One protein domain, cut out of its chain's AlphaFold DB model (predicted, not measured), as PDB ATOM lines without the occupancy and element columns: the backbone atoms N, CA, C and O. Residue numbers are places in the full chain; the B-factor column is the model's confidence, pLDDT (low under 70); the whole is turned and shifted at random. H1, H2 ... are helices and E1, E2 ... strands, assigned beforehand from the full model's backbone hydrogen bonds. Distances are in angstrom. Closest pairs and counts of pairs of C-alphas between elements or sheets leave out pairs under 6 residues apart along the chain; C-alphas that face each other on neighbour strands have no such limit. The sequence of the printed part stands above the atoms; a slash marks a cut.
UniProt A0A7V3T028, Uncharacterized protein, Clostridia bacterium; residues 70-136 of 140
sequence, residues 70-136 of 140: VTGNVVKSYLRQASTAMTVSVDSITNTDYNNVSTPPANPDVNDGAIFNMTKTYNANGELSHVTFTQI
ATOM      1  N   VAL A  70     230.008 221.109 175.617       86.81
ATOM      2  CA  VAL A  70     229.709 221.263 177.044       86.81
ATOM      3  C   VAL A  70     228.256 220.910 177.352       86.81
ATOM      4  O   VAL A  70     227.404 220.859 176.466       86.81
ATOM      5  N   THR A  71     227.955 220.672 178.626       89.06
ATOM      6  CA  THR A  71     226.594 220.384 179.100       89.06
ATOM      7  C   THR A  71     225.845 221.657 179.496       89.06
ATOM      8  O   THR A  71     226.453 222.693 179.777       89.06
ATOM      9  N   GLY A  72     224.513 221.578 179.589       85.62
ATOM     10  CA  GLY A  72     223.659 222.707 179.983       85.62
ATOM     11  C   GLY A  72     224.011 223.332 181.340       85.62
ATOM     12  O   GLY A  72     223.894 224.544 181.506       85.62
ATOM     13  N   ASN A  73     224.555 222.552 182.279       88.94
ATOM     14  CA  ASN A  73     225.065 223.072 183.555       88.94
ATOM     15  C   ASN A  73     226.166 224.129 183.365       88.94
ATOM     16  O   ASN A  73     226.205 225.137 184.075       88.94
ATOM     17  N   VAL A  74     227.055 223.917 182.389       88.81
ATOM     18  CA  VAL A  74     228.117 224.872 182.055       88.81
ATOM     19  C   VAL A  74     227.505 226.139 181.461       88.81
ATOM     20  O   VAL A  74     227.857 227.238 181.886       88.81
ATOM     21  N   VAL A  75     226.523 225.998 180.567       90.69
ATOM     22  CA  VAL A  75     225.785 227.130 179.979       90.69
ATOM     23  C   VAL A  75     225.120 227.983 181.063       90.69
ATOM     24  O   VAL A  75     225.308 229.200 181.091       90.69
ATOM     25  N   LYS A  76     224.416 227.360 182.020       91.25
ATOM     26  CA  LYS A  76     223.822 228.062 183.174       91.25
ATOM     27  C   LYS A  76     224.863 228.820 183.987       91.25
ATOM     28  O   LYS A  76     224.602 229.938 184.425       91.25
ATOM     29  N   SER A  77     226.033 228.218 184.195       90.00
ATOM     30  CA  SER A  77     227.133 228.855 184.917       90.00
ATOM     31  C   SER A  77     227.633 230.110 184.196       90.00
ATOM     32  O   SER A  77     227.834 231.140 184.840       90.00
ATOM     33  N   TYR A  78     227.769 230.065 182.867       90.00
ATOM     34  CA  TYR A  78     228.148 231.233 182.067       90.00
ATOM     35  C   TYR A  78     227.060 232.310 182.060       90.00
ATOM     36  O   TYR A  78     227.376 233.478 182.269       90.00
ATOM     37  N   LEU A  79     225.784 231.939 181.917       90.25
ATOM     38  CA  LEU A  79     224.661 232.882 182.013       90.25
ATOM     39  C   LEU A  79     224.636 233.606 183.367       90.25
ATOM     40  O   LEU A  79     224.383 234.805 183.417       90.25
ATOM     41  N   ARG A  80     224.956 232.909 184.464       90.88
ATOM     42  CA  ARG A  80     225.048 233.510 185.808       90.88
ATOM     43  C   ARG A  80     226.228 234.467 185.985       90.88
ATOM     44  O   ARG A  80     226.199 235.291 186.893       90.88
ATOM     45  N   GLN A  81     227.252 234.348 185.147       88.12
ATOM     46  CA  GLN A  81     228.448 235.193 185.156       88.12
ATOM     47  C   GLN A  81     228.401 236.297 184.092       88.12
ATOM     48  O   GLN A  81     229.327 237.105 184.012       88.12
ATOM     49  N   ALA A  82     227.347 236.331 183.269       89.25
ATOM     50  CA  ALA A  82     227.170 237.334 182.232       89.25
ATOM     51  C   ALA A  82     227.258 238.751 182.812       89.25
ATOM     52  O   ALA A  82     226.747 239.040 183.894       89.25
ATOM     53  N   SER A  83     227.918 239.640 182.086       89.12
ATOM     54  CA  SER A  83     228.122 241.027 182.495       89.12
ATOM     55  C   SER A  83     228.208 241.930 181.267       89.12
ATOM     56  O   SER A  83     228.225 241.467 180.128       89.12
ATOM     57  N   THR A  84     228.303 243.240 181.476       85.12
ATOM     58  CA  THR A  84     228.535 244.196 180.385       85.12
ATOM     59  C   THR A  84     229.871 243.977 179.671       85.12
ATOM     60  O   THR A  84     229.995 244.348 178.508       85.12
ATOM     61  N   ALA A  85     230.853 243.361 180.338       84.50
ATOM     62  CA  ALA A  85     232.155 243.035 179.761       84.50
ATOM     63  C   ALA A  85     232.176 241.674 179.042       84.50
ATOM     64  O   ALA A  85     232.930 241.503 178.088       84.50
ATOM     65  N   MET A  86     231.341 240.724 179.479       88.50
ATOM     66  CA  MET A  86     231.243 239.380 178.905       88.50
ATOM     67  C   MET A  86     229.781 239.032 178.646       88.50
ATOM     68  O   MET A  86     229.026 238.726 179.573       88.50
ATOM     69  N   THR A  87     229.407 239.023 177.372       91.81
ATOM     70  CA  THR A  87     228.045 238.695 176.945       91.81
ATOM     71  C   THR A  87     227.914 237.218 176.593       91.81
ATOM     72  O   THR A  87     228.858 236.592 176.108       91.81
ATOM     73  N   VAL A  88     226.739 236.647 176.851       91.06
ATOM     74  CA  VAL A  88     226.460 235.228 176.603       91.06
ATOM     75  C   VAL A  88     225.258 235.086 175.681       91.06
ATOM     76  O   VAL A  88     224.208 235.670 175.943       91.06
ATOM     77  N   SER A  89     225.400 234.285 174.630       92.06
ATOM     78  CA  SER A  89     224.307 233.911 173.734       92.06
ATOM     79  C   SER A  89     224.100 232.401 173.755       92.06
ATOM     80  O   SER A  89     225.068 231.641 173.753       92.06
ATOM     81  N   VAL A  90     222.846 231.963 173.777       89.88
ATOM     82  CA  VAL A  90     222.438 230.558 173.734       89.88
ATOM     83  C   VAL A  90     221.382 230.408 172.651       89.88
ATOM     84  O   VAL A  90     220.300 230.975 172.768       89.88
ATOM     85  N   ASP A  91     221.728 229.632 171.634       88.69
ATOM     86  CA  ASP A  91     220.841 229.157 170.578       88.69
ATOM     87  C   ASP A  91     220.408 227.731 170.933       88.69
ATOM     88  O   ASP A  91     221.237 226.809 171.025       88.69
ATOM     89  N   SER A  92     219.124 227.575 171.243       82.12
ATOM     90  CA  SER A  92     218.558 226.362 171.818       82.12
ATOM     91  C   SER A  92     217.435 225.831 170.942       82.12
ATOM     92  O   SER A  92     216.473 226.515 170.616       82.12
ATOM     93  N   ILE A  93     217.504 224.542 170.622       76.44
ATOM     94  CA  ILE A  93     216.532 223.876 169.746       76.44
ATOM     95  C   ILE A  93     215.178 223.711 170.453       76.44
ATOM     96  O   ILE A  93     214.137 223.610 169.808       76.44
ATOM     97  N   THR A  94     215.188 223.623 171.785       66.19
ATOM     98  CA  THR A  94     214.017 223.184 172.566       66.19
ATOM     99  C   THR A  94     213.610 224.125 173.686       66.19
ATOM    100  O   THR A  94     212.510 223.970 174.213       66.19
ATOM    101  N   ASN A  95     214.476 225.052 174.103       62.41
ATOM    102  CA  ASN A  95     214.252 225.805 175.333       62.41
ATOM    103  C   ASN A  95     214.864 227.207 175.263       62.41
ATOM    104  O   ASN A  95     216.080 227.311 175.273       62.41
ATOM    105  N   THR A  96     214.013 228.228 175.191       65.50
ATOM    106  CA  THR A  96     214.287 229.672 175.322       65.50
ATOM    107  C   THR A  96     215.657 230.165 174.832       65.50
ATOM    108  O   THR A  96     216.672 230.009 175.510       65.50
ATOM    109  N   ASP A  97     215.670 230.869 173.700       78.12
ATOM    110  CA  ASP A  97     216.886 231.522 173.214       78.12
ATOM    111  C   ASP A  97     217.297 232.684 174.123       78.12
ATOM    112  O   ASP A  97     216.497 233.559 174.477       78.12
ATOM    113  N   TYR A  98     218.582 232.713 174.469       82.38
ATOM    114  CA  TYR A  98     219.197 233.819 175.190       82.38
ATOM    115  C   TYR A  98     220.064 234.600 174.215       82.38
ATOM    116  O   TYR A  98     221.108 234.124 173.789       82.38
ATOM    117  N   ASN A  99     219.660 235.820 173.875       87.12
ATOM    118  CA  ASN A  99     220.399 236.650 172.928       87.12
ATOM    119  C   ASN A  99     221.182 237.736 173.665       87.12
ATOM    120  O   ASN A  99     220.574 238.611 174.280       87.12
ATOM    121  N   ASN A 100     222.516 237.704 173.572       84.25
ATOM    122  CA  ASN A 100     223.416 238.738 174.096       84.25
ATOM    123  C   ASN A 100     223.128 239.132 175.555       84.25
ATOM    124  O   ASN A 100     223.004 240.308 175.895       84.25
ATOM    125  N   VAL A 101     223.026 238.138 176.431       87.81
ATOM    126  CA  VAL A 101     222.816 238.347 177.862       87.81
ATOM    127  C   VAL A 101     224.029 239.062 178.442       87.81
ATOM    128  O   VAL A 101     225.127 238.510 178.466       87.81
ATOM    129  N   SER A 102     223.820 240.289 178.915       86.88
ATOM    130  CA  SER A 102     224.819 241.122 179.599       86.88
ATOM    131  C   SER A 102     224.521 241.306 181.089       86.88
ATOM    132  O   SER A 102     225.263 241.980 181.799       86.88
ATOM    133  N   THR A 103     223.411 240.745 181.570       87.38
ATOM    134  CA  THR A 103     222.997 240.755 182.977       87.38
ATOM    135  C   THR A 103     222.501 239.365 183.361       87.38
ATOM    136  O   THR A 103     221.657 238.832 182.635       87.38
ATOM    137  N   PRO A 104     222.958 238.777 184.480       88.94
ATOM    138  CA  PRO A 104     222.600 237.412 184.840       88.94
ATOM    139  C   PRO A 104     221.086 237.218 185.007       88.94
ATOM    140  O   PRO A 104     220.463 237.957 185.775       88.94
ATOM    141  N   PRO A 105     220.468 236.218 184.353       85.75
ATOM    142  CA  PRO A 105     219.089 235.852 184.638       85.75
ATOM    143  C   PRO A 105     219.002 235.186 186.018       85.75
ATOM    144  O   PRO A 105     219.849 234.367 186.381       85.75
ATOM    145  N   ALA A 106     217.944 235.492 186.777       82.75
ATOM    146  CA  ALA A 106     217.735 234.929 188.116       82.75
ATOM    147  C   ALA A 106     217.607 233.394 188.098       82.75
ATOM    148  O   ALA A 106     218.097 232.715 189.001       82.75
ATOM    149  N   ASN A 107     216.987 232.843 187.050       84.00
ATOM    150  CA  ASN A 107     216.890 231.405 186.836       84.00
ATOM    151  C   ASN A 107     216.989 231.073 185.334       84.00
ATOM    152  O   ASN A 107     215.989 231.197 184.630       84.00
ATOM    153  N   PRO A 108     218.180 230.712 184.818       86.44
ATOM    154  CA  PRO A 108     218.331 230.319 183.421       86.44
ATOM    155  C   PRO A 108     217.641 228.975 183.151       86.44
ATOM    156  O   PRO A 108     218.025 227.950 183.725       86.44
ATOM    157  N   ASP A 109     216.653 228.977 182.257       85.19
ATOM    158  CA  ASP A 109     215.888 227.794 181.848       85.19
ATOM    159  C   ASP A 109     216.604 227.058 180.709       85.19
ATOM    160  O   ASP A 109     216.220 227.091 179.544       85.19
ATOM    161  N   VAL A 110     217.726 226.433 181.056       85.81
ATOM    162  CA  VAL A 110     218.499 225.578 180.149       85.81
ATOM    163  C   VAL A 110     218.382 224.132 180.630       85.81
ATOM    164  O   VAL A 110     218.436 223.859 181.828       85.81
ATOM    165  N   ASN A 111     218.215 223.172 179.720       84.94
ATOM    166  CA  ASN A 111     218.175 221.759 180.099       84.94
ATOM    167  C   ASN A 111     219.592 221.256 180.428       84.94
ATOM    168  O   ASN A 111     220.475 221.293 179.574       84.94
ATOM    169  N   ASP A 112     219.802 220.735 181.639       84.19
ATOM    170  CA  ASP A 112     221.115 220.246 182.093       84.19
ATOM    171  C   ASP A 112     221.606 219.037 181.297       84.19
ATOM    172  O   ASP A 112     222.810 218.862 181.105       84.19
ATOM    173  N   GLY A 113     220.669 218.222 180.805       81.31
ATOM    174  CA  GLY A 113     220.950 217.059 179.976       81.31
ATOM    175  C   GLY A 113     221.192 217.389 178.504       81.31
ATOM    176  O   GLY A 113     221.561 216.485 177.754       81.31
ATOM    177  N   ALA A 114     220.981 218.633 178.067       86.25
ATOM    178  CA  ALA A 114     221.323 219.048 176.712       86.25
ATOM    179  C   ALA A 114     222.831 219.315 176.591       86.25
ATOM    180  O   ALA A 114     223.504 219.680 177.559       86.25
ATOM    181  N   ILE A 115     223.351 219.121 175.382       89.31
ATOM    182  CA  ILE A 115     224.741 219.411 175.036       89.31
ATOM    183  C   ILE A 115     224.799 220.559 174.032       89.31
ATOM    184  O   ILE A 115     223.919 220.713 173.183       89.31
ATOM    185  N   PHE A 116     225.846 221.361 174.146       91.56
ATOM    186  CA  PHE A 116     226.032 222.589 173.391       91.56
ATOM    187  C   PHE A 116     227.463 222.656 172.889       91.56
ATOM    188  O   PHE A 116     228.389 222.285 173.611       91.56
ATOM    189  N   ASN A 117     227.651 223.179 171.685       92.94
ATOM    190  CA  ASN A 117     228.963 223.600 171.235       92.94
ATOM    191  C   ASN A 117     229.251 225.011 171.759       92.94
ATOM    192  O   ASN A 117     228.403 225.896 171.627       92.94
ATOM    193  N   MET A 118     230.423 225.217 172.353       93.00
ATOM    194  CA  MET A 118     230.831 226.488 172.944       93.00
ATOM    195  C   MET A 118     231.846 227.205 172.054       93.00
ATOM    196  O   MET A 118     232.932 226.698 171.792       93.00
ATOM    197  N   THR A 119     231.539 228.442 171.679       93.62
ATOM    198  CA  THR A 119     232.471 229.341 170.989       93.62
ATOM    199  C   THR A 119     232.791 230.533 171.878       93.62
ATOM    200  O   THR A 119     231.895 231.121 172.482       93.62
ATOM    201  N   LYS A 120     234.074 230.890 171.974       92.00
ATOM    202  CA  LYS A 120     234.561 232.027 172.764       92.00
ATOM    203  C   LYS A 120     235.201 233.056 171.850       92.00
ATOM    204  O   LYS A 120     236.072 232.715 171.053       92.00
ATOM    205  N   THR A 121     234.818 234.309 172.031       93.19
ATOM    206  CA  THR A 121     235.395 235.456 171.334       93.19
ATOM    207  C   THR A 121     236.054 236.371 172.351       93.19
ATOM    208  O   THR A 121     235.533 236.573 173.450       93.19
ATOM    209  N   TYR A 122     237.203 236.921 171.978       91.25
ATOM    210  CA  TYR A 122     238.012 237.785 172.826       91.25
ATOM    211  C   TYR A 122     238.045 239.202 172.253       91.25
ATOM    212  O   TYR A 122     237.972 239.392 171.037       91.25
ATOM    213  N   ASN A 123     238.117 240.204 173.125       90.75
ATOM    214  CA  ASN A 123     238.305 241.592 172.716       90.75
ATOM    215  C   ASN A 123     239.765 241.851 172.285       90.75
ATOM    216  O   ASN A 123     240.633 240.983 172.376       90.75
ATOM    217  N   ALA A 124     240.048 243.079 171.840       90.31
ATOM    218  CA  ALA A 124     241.390 243.496 171.426       90.31
ATOM    219  C   ALA A 124     242.448 243.416 172.548       90.31
ATOM    220  O   ALA A 124     243.638 243.351 172.255       90.31
ATOM    221  N   ASN A 125     242.021 243.382 173.814       89.44
ATOM    222  CA  ASN A 125     242.894 243.249 174.981       89.44
ATOM    223  C   ASN A 125     243.156 241.779 175.358       89.44
ATOM    224  O   ASN A 125     243.870 241.514 176.322       89.44
ATOM    225  N   GLY A 126     242.581 240.818 174.624       84.69
ATOM    226  CA  GLY A 126     242.687 239.387 174.920       84.69
ATOM    227  C   GLY A 126     241.754 238.901 176.035       84.69
ATOM    228  O   GLY A 126     241.878 237.760 176.479       84.69
ATOM    229  N   GLU A 127     240.812 239.728 176.489       89.06
ATOM    230  CA  GLU A 127     239.821 239.362 177.503       89.06
ATOM    231  C   GLU A 127     238.587 238.740 176.846       89.06
ATOM    232  O   GLU A 127     238.218 239.086 175.722       89.06
ATOM    233  N   LEU A 128     237.930 237.813 177.544       89.44
ATOM    234  CA  LEU A 128     236.740 237.133 177.038       89.44
ATOM    235  C   LEU A 128     235.574 238.124 176.904       89.44
ATOM    236  O   LEU A 128     235.119 238.671 177.905       89.44
ATOM    237  N   SER A 129     235.079 238.328 175.681       91.44
ATOM    238  CA  SER A 129     234.045 239.326 175.375       91.44
ATOM    239  C   SER A 129     232.684 238.714 175.053       91.44
ATOM    240  O   SER A 129     231.647 239.261 175.440       91.44
ATOM    241  N   HIS A 130     232.673 237.569 174.366       91.50
ATOM    242  CA  HIS A 130     231.444 236.889 173.975       91.50
ATOM    243  C   HIS A 130     231.580 235.375 174.102       91.50
ATOM    244  O   HIS A 130     232.601 234.801 173.715       91.50
ATOM    245  N   VAL A 131     230.542 234.723 174.622       92.75
ATOM    246  CA  VAL A 131     230.427 233.262 174.636       92.75
ATOM    247  C   VAL A 131     229.129 232.869 173.953       92.75
ATOM    248  O   VAL A 131     228.053 233.269 174.390       92.75
ATOM    249  N   THR A 132     229.230 232.070 172.897       93.44
ATOM    250  CA  THR A 132     228.078 231.549 172.162       93.44
ATOM    251  C   THR A 132     227.947 230.058 172.410       93.44
ATOM    252  O   THR A 132     228.915 229.311 172.268       93.44
ATOM    253  N   PHE A 133     226.743 229.629 172.761       93.38
ATOM    254  CA  PHE A 133     226.370 228.232 172.893       93.38
ATOM    255  C   PHE A 133     225.358 227.883 171.813       93.38
ATOM    256  O   PHE A 133     224.326 228.536 171.716       93.38
ATOM    257  N   THR A 134     225.631 226.837 171.044       92.62
ATOM    258  CA  THR A 134     224.689 226.310 170.049       92.62
ATOM    259  C   THR A 134     224.339 224.883 170.426       92.62
ATOM    260  O   THR A 134     225.231 224.036 170.525       92.62
ATOM    261  N   GLN A 135     223.062 224.608 170.684       90.12
ATOM    262  CA  GLN A 135     222.627 223.272 171.081       90.12
ATOM    263  C   GLN A 135     222.892 222.267 169.957       90.12
ATOM    264  O   GLN A 135     222.539 222.491 168.800       90.12
ATOM    265  N   ILE A 136     223.490 221.129 170.304       88.31
ATOM    266  CA  ILE A 136     223.732 220.051 169.347       88.31
ATOM    267  C   ILE A 136     222.524 219.114 169.353       88.31
ATOM    268  O   ILE A 136     222.112 218.606 170.399       88.31
TER     269      ILE A 136
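What this domain is: This is residues 70 to 136 of the 140 residues of an uncharacterized protein of Clostridia bacterium (UniProt A0A7V3T028). A four-stranded sheet has one helix, H1, lying over one face and its other face bare, with H1 running along the strands over the two inner ones, E1 and E4. Two hairpins, E1 with E2 and E3 with E4, lie side by side to make the sheet, and a long link, residues 102 to 114, goes from the edge strand E2 past H1 to the other edge strand, E3. The printed part has 67 residues with one named helix and four named strands, in the order H1, E1, E2, E3, E4; across the sheet the order is E2, E1, E4, E3, mixed, with E1 and E4 parallel and the other neighbours antiparallel. The class is mixed, helices and strands, in two layers, a helix on one face of a sheet. The whole is compact, with a radius of gyration of the C-alphas of 11.2 A, and it spans 34 by 24 by 16 A.

How they stand to each other: Start at residues 70 to 71, a short antiparallel pairing with residues 115 to 116 of E3, a strand of residues 115 to 122. Next comes H1, residues 72 to 81, in which every O i to N i+4 pair is within hydrogen-bond range. After a tight link look for E1, residues 87 to 91, and after a short link for E2, residues 98 to 101; they form an antiparallel hairpin, their directions 169 degrees apart. Check N 90 and O 98, 2.8 A apart, and N 101 and O 88, also 2.8 A. A long link leads from E2 to E3, and these two strands are apart. A tight link then leads to E4, residues 128 to 135, the antiparallel hairpin partner of E3 at 159 degrees; N 119 and O 132 are 2.8 A apart. E4 is also the parallel neighbour of E1, at 11 degrees: the C-alphas of Val 90 and Phe 133, which face each other, are 4.6 A apart, and N 91 and O 133 are 2.8 A apart. Now return to H1: it is on the sheet at a height of 8.9 A over it, over E1 and E4. On the local plane its line and that of E4 stand at 29 degrees, only just along the strands. Its closest C-alphas to E1 are those of Leu 79 and Val 88, 6.2 A apart; to E4, those of Val 75 and Phe 133, 7.2 A; to the edge strand E3, those of Gly 72 and Ile 115, 6.0 A; to the other edge strand, E2, those of Leu 79 and Val 101, 7.1 A.

Where its parts are: Find C-alpha 72 at (223.659, 222.707, 179.983); from there H1 runs 14.3 A to C-alpha 81 at (228.448, 235.193, 185.156). E1 runs 13.5 A from Thr 87 to Asp 91, and E2, from Tyr 98 to Val 101, is the shortest strand at four residues. E3 runs 22.8 A from Ile 115 to Tyr 122. E4 runs 20.7 A from Leu 128 to Gln 135, where C-alpha 135 stands at (222.627, 223.272, 171.081).

The domain as a whole: The two C-alphas farthest apart, those of Thr 94 and Asn 125, are 35.2 A from each other; look for them in the links E1 to E2 and E3 to E4. The first and last printed C-alphas, Val 70 and Ile 136, are 9.8 A apart. The printed part has no cut, and its one long link is residues 102 to 114, whose C-alphas lie 10 to 15 A from the mean of the C-alphas. The mean pLDDT of the printed part is 87.3, and residues 94 to 96 are under 70.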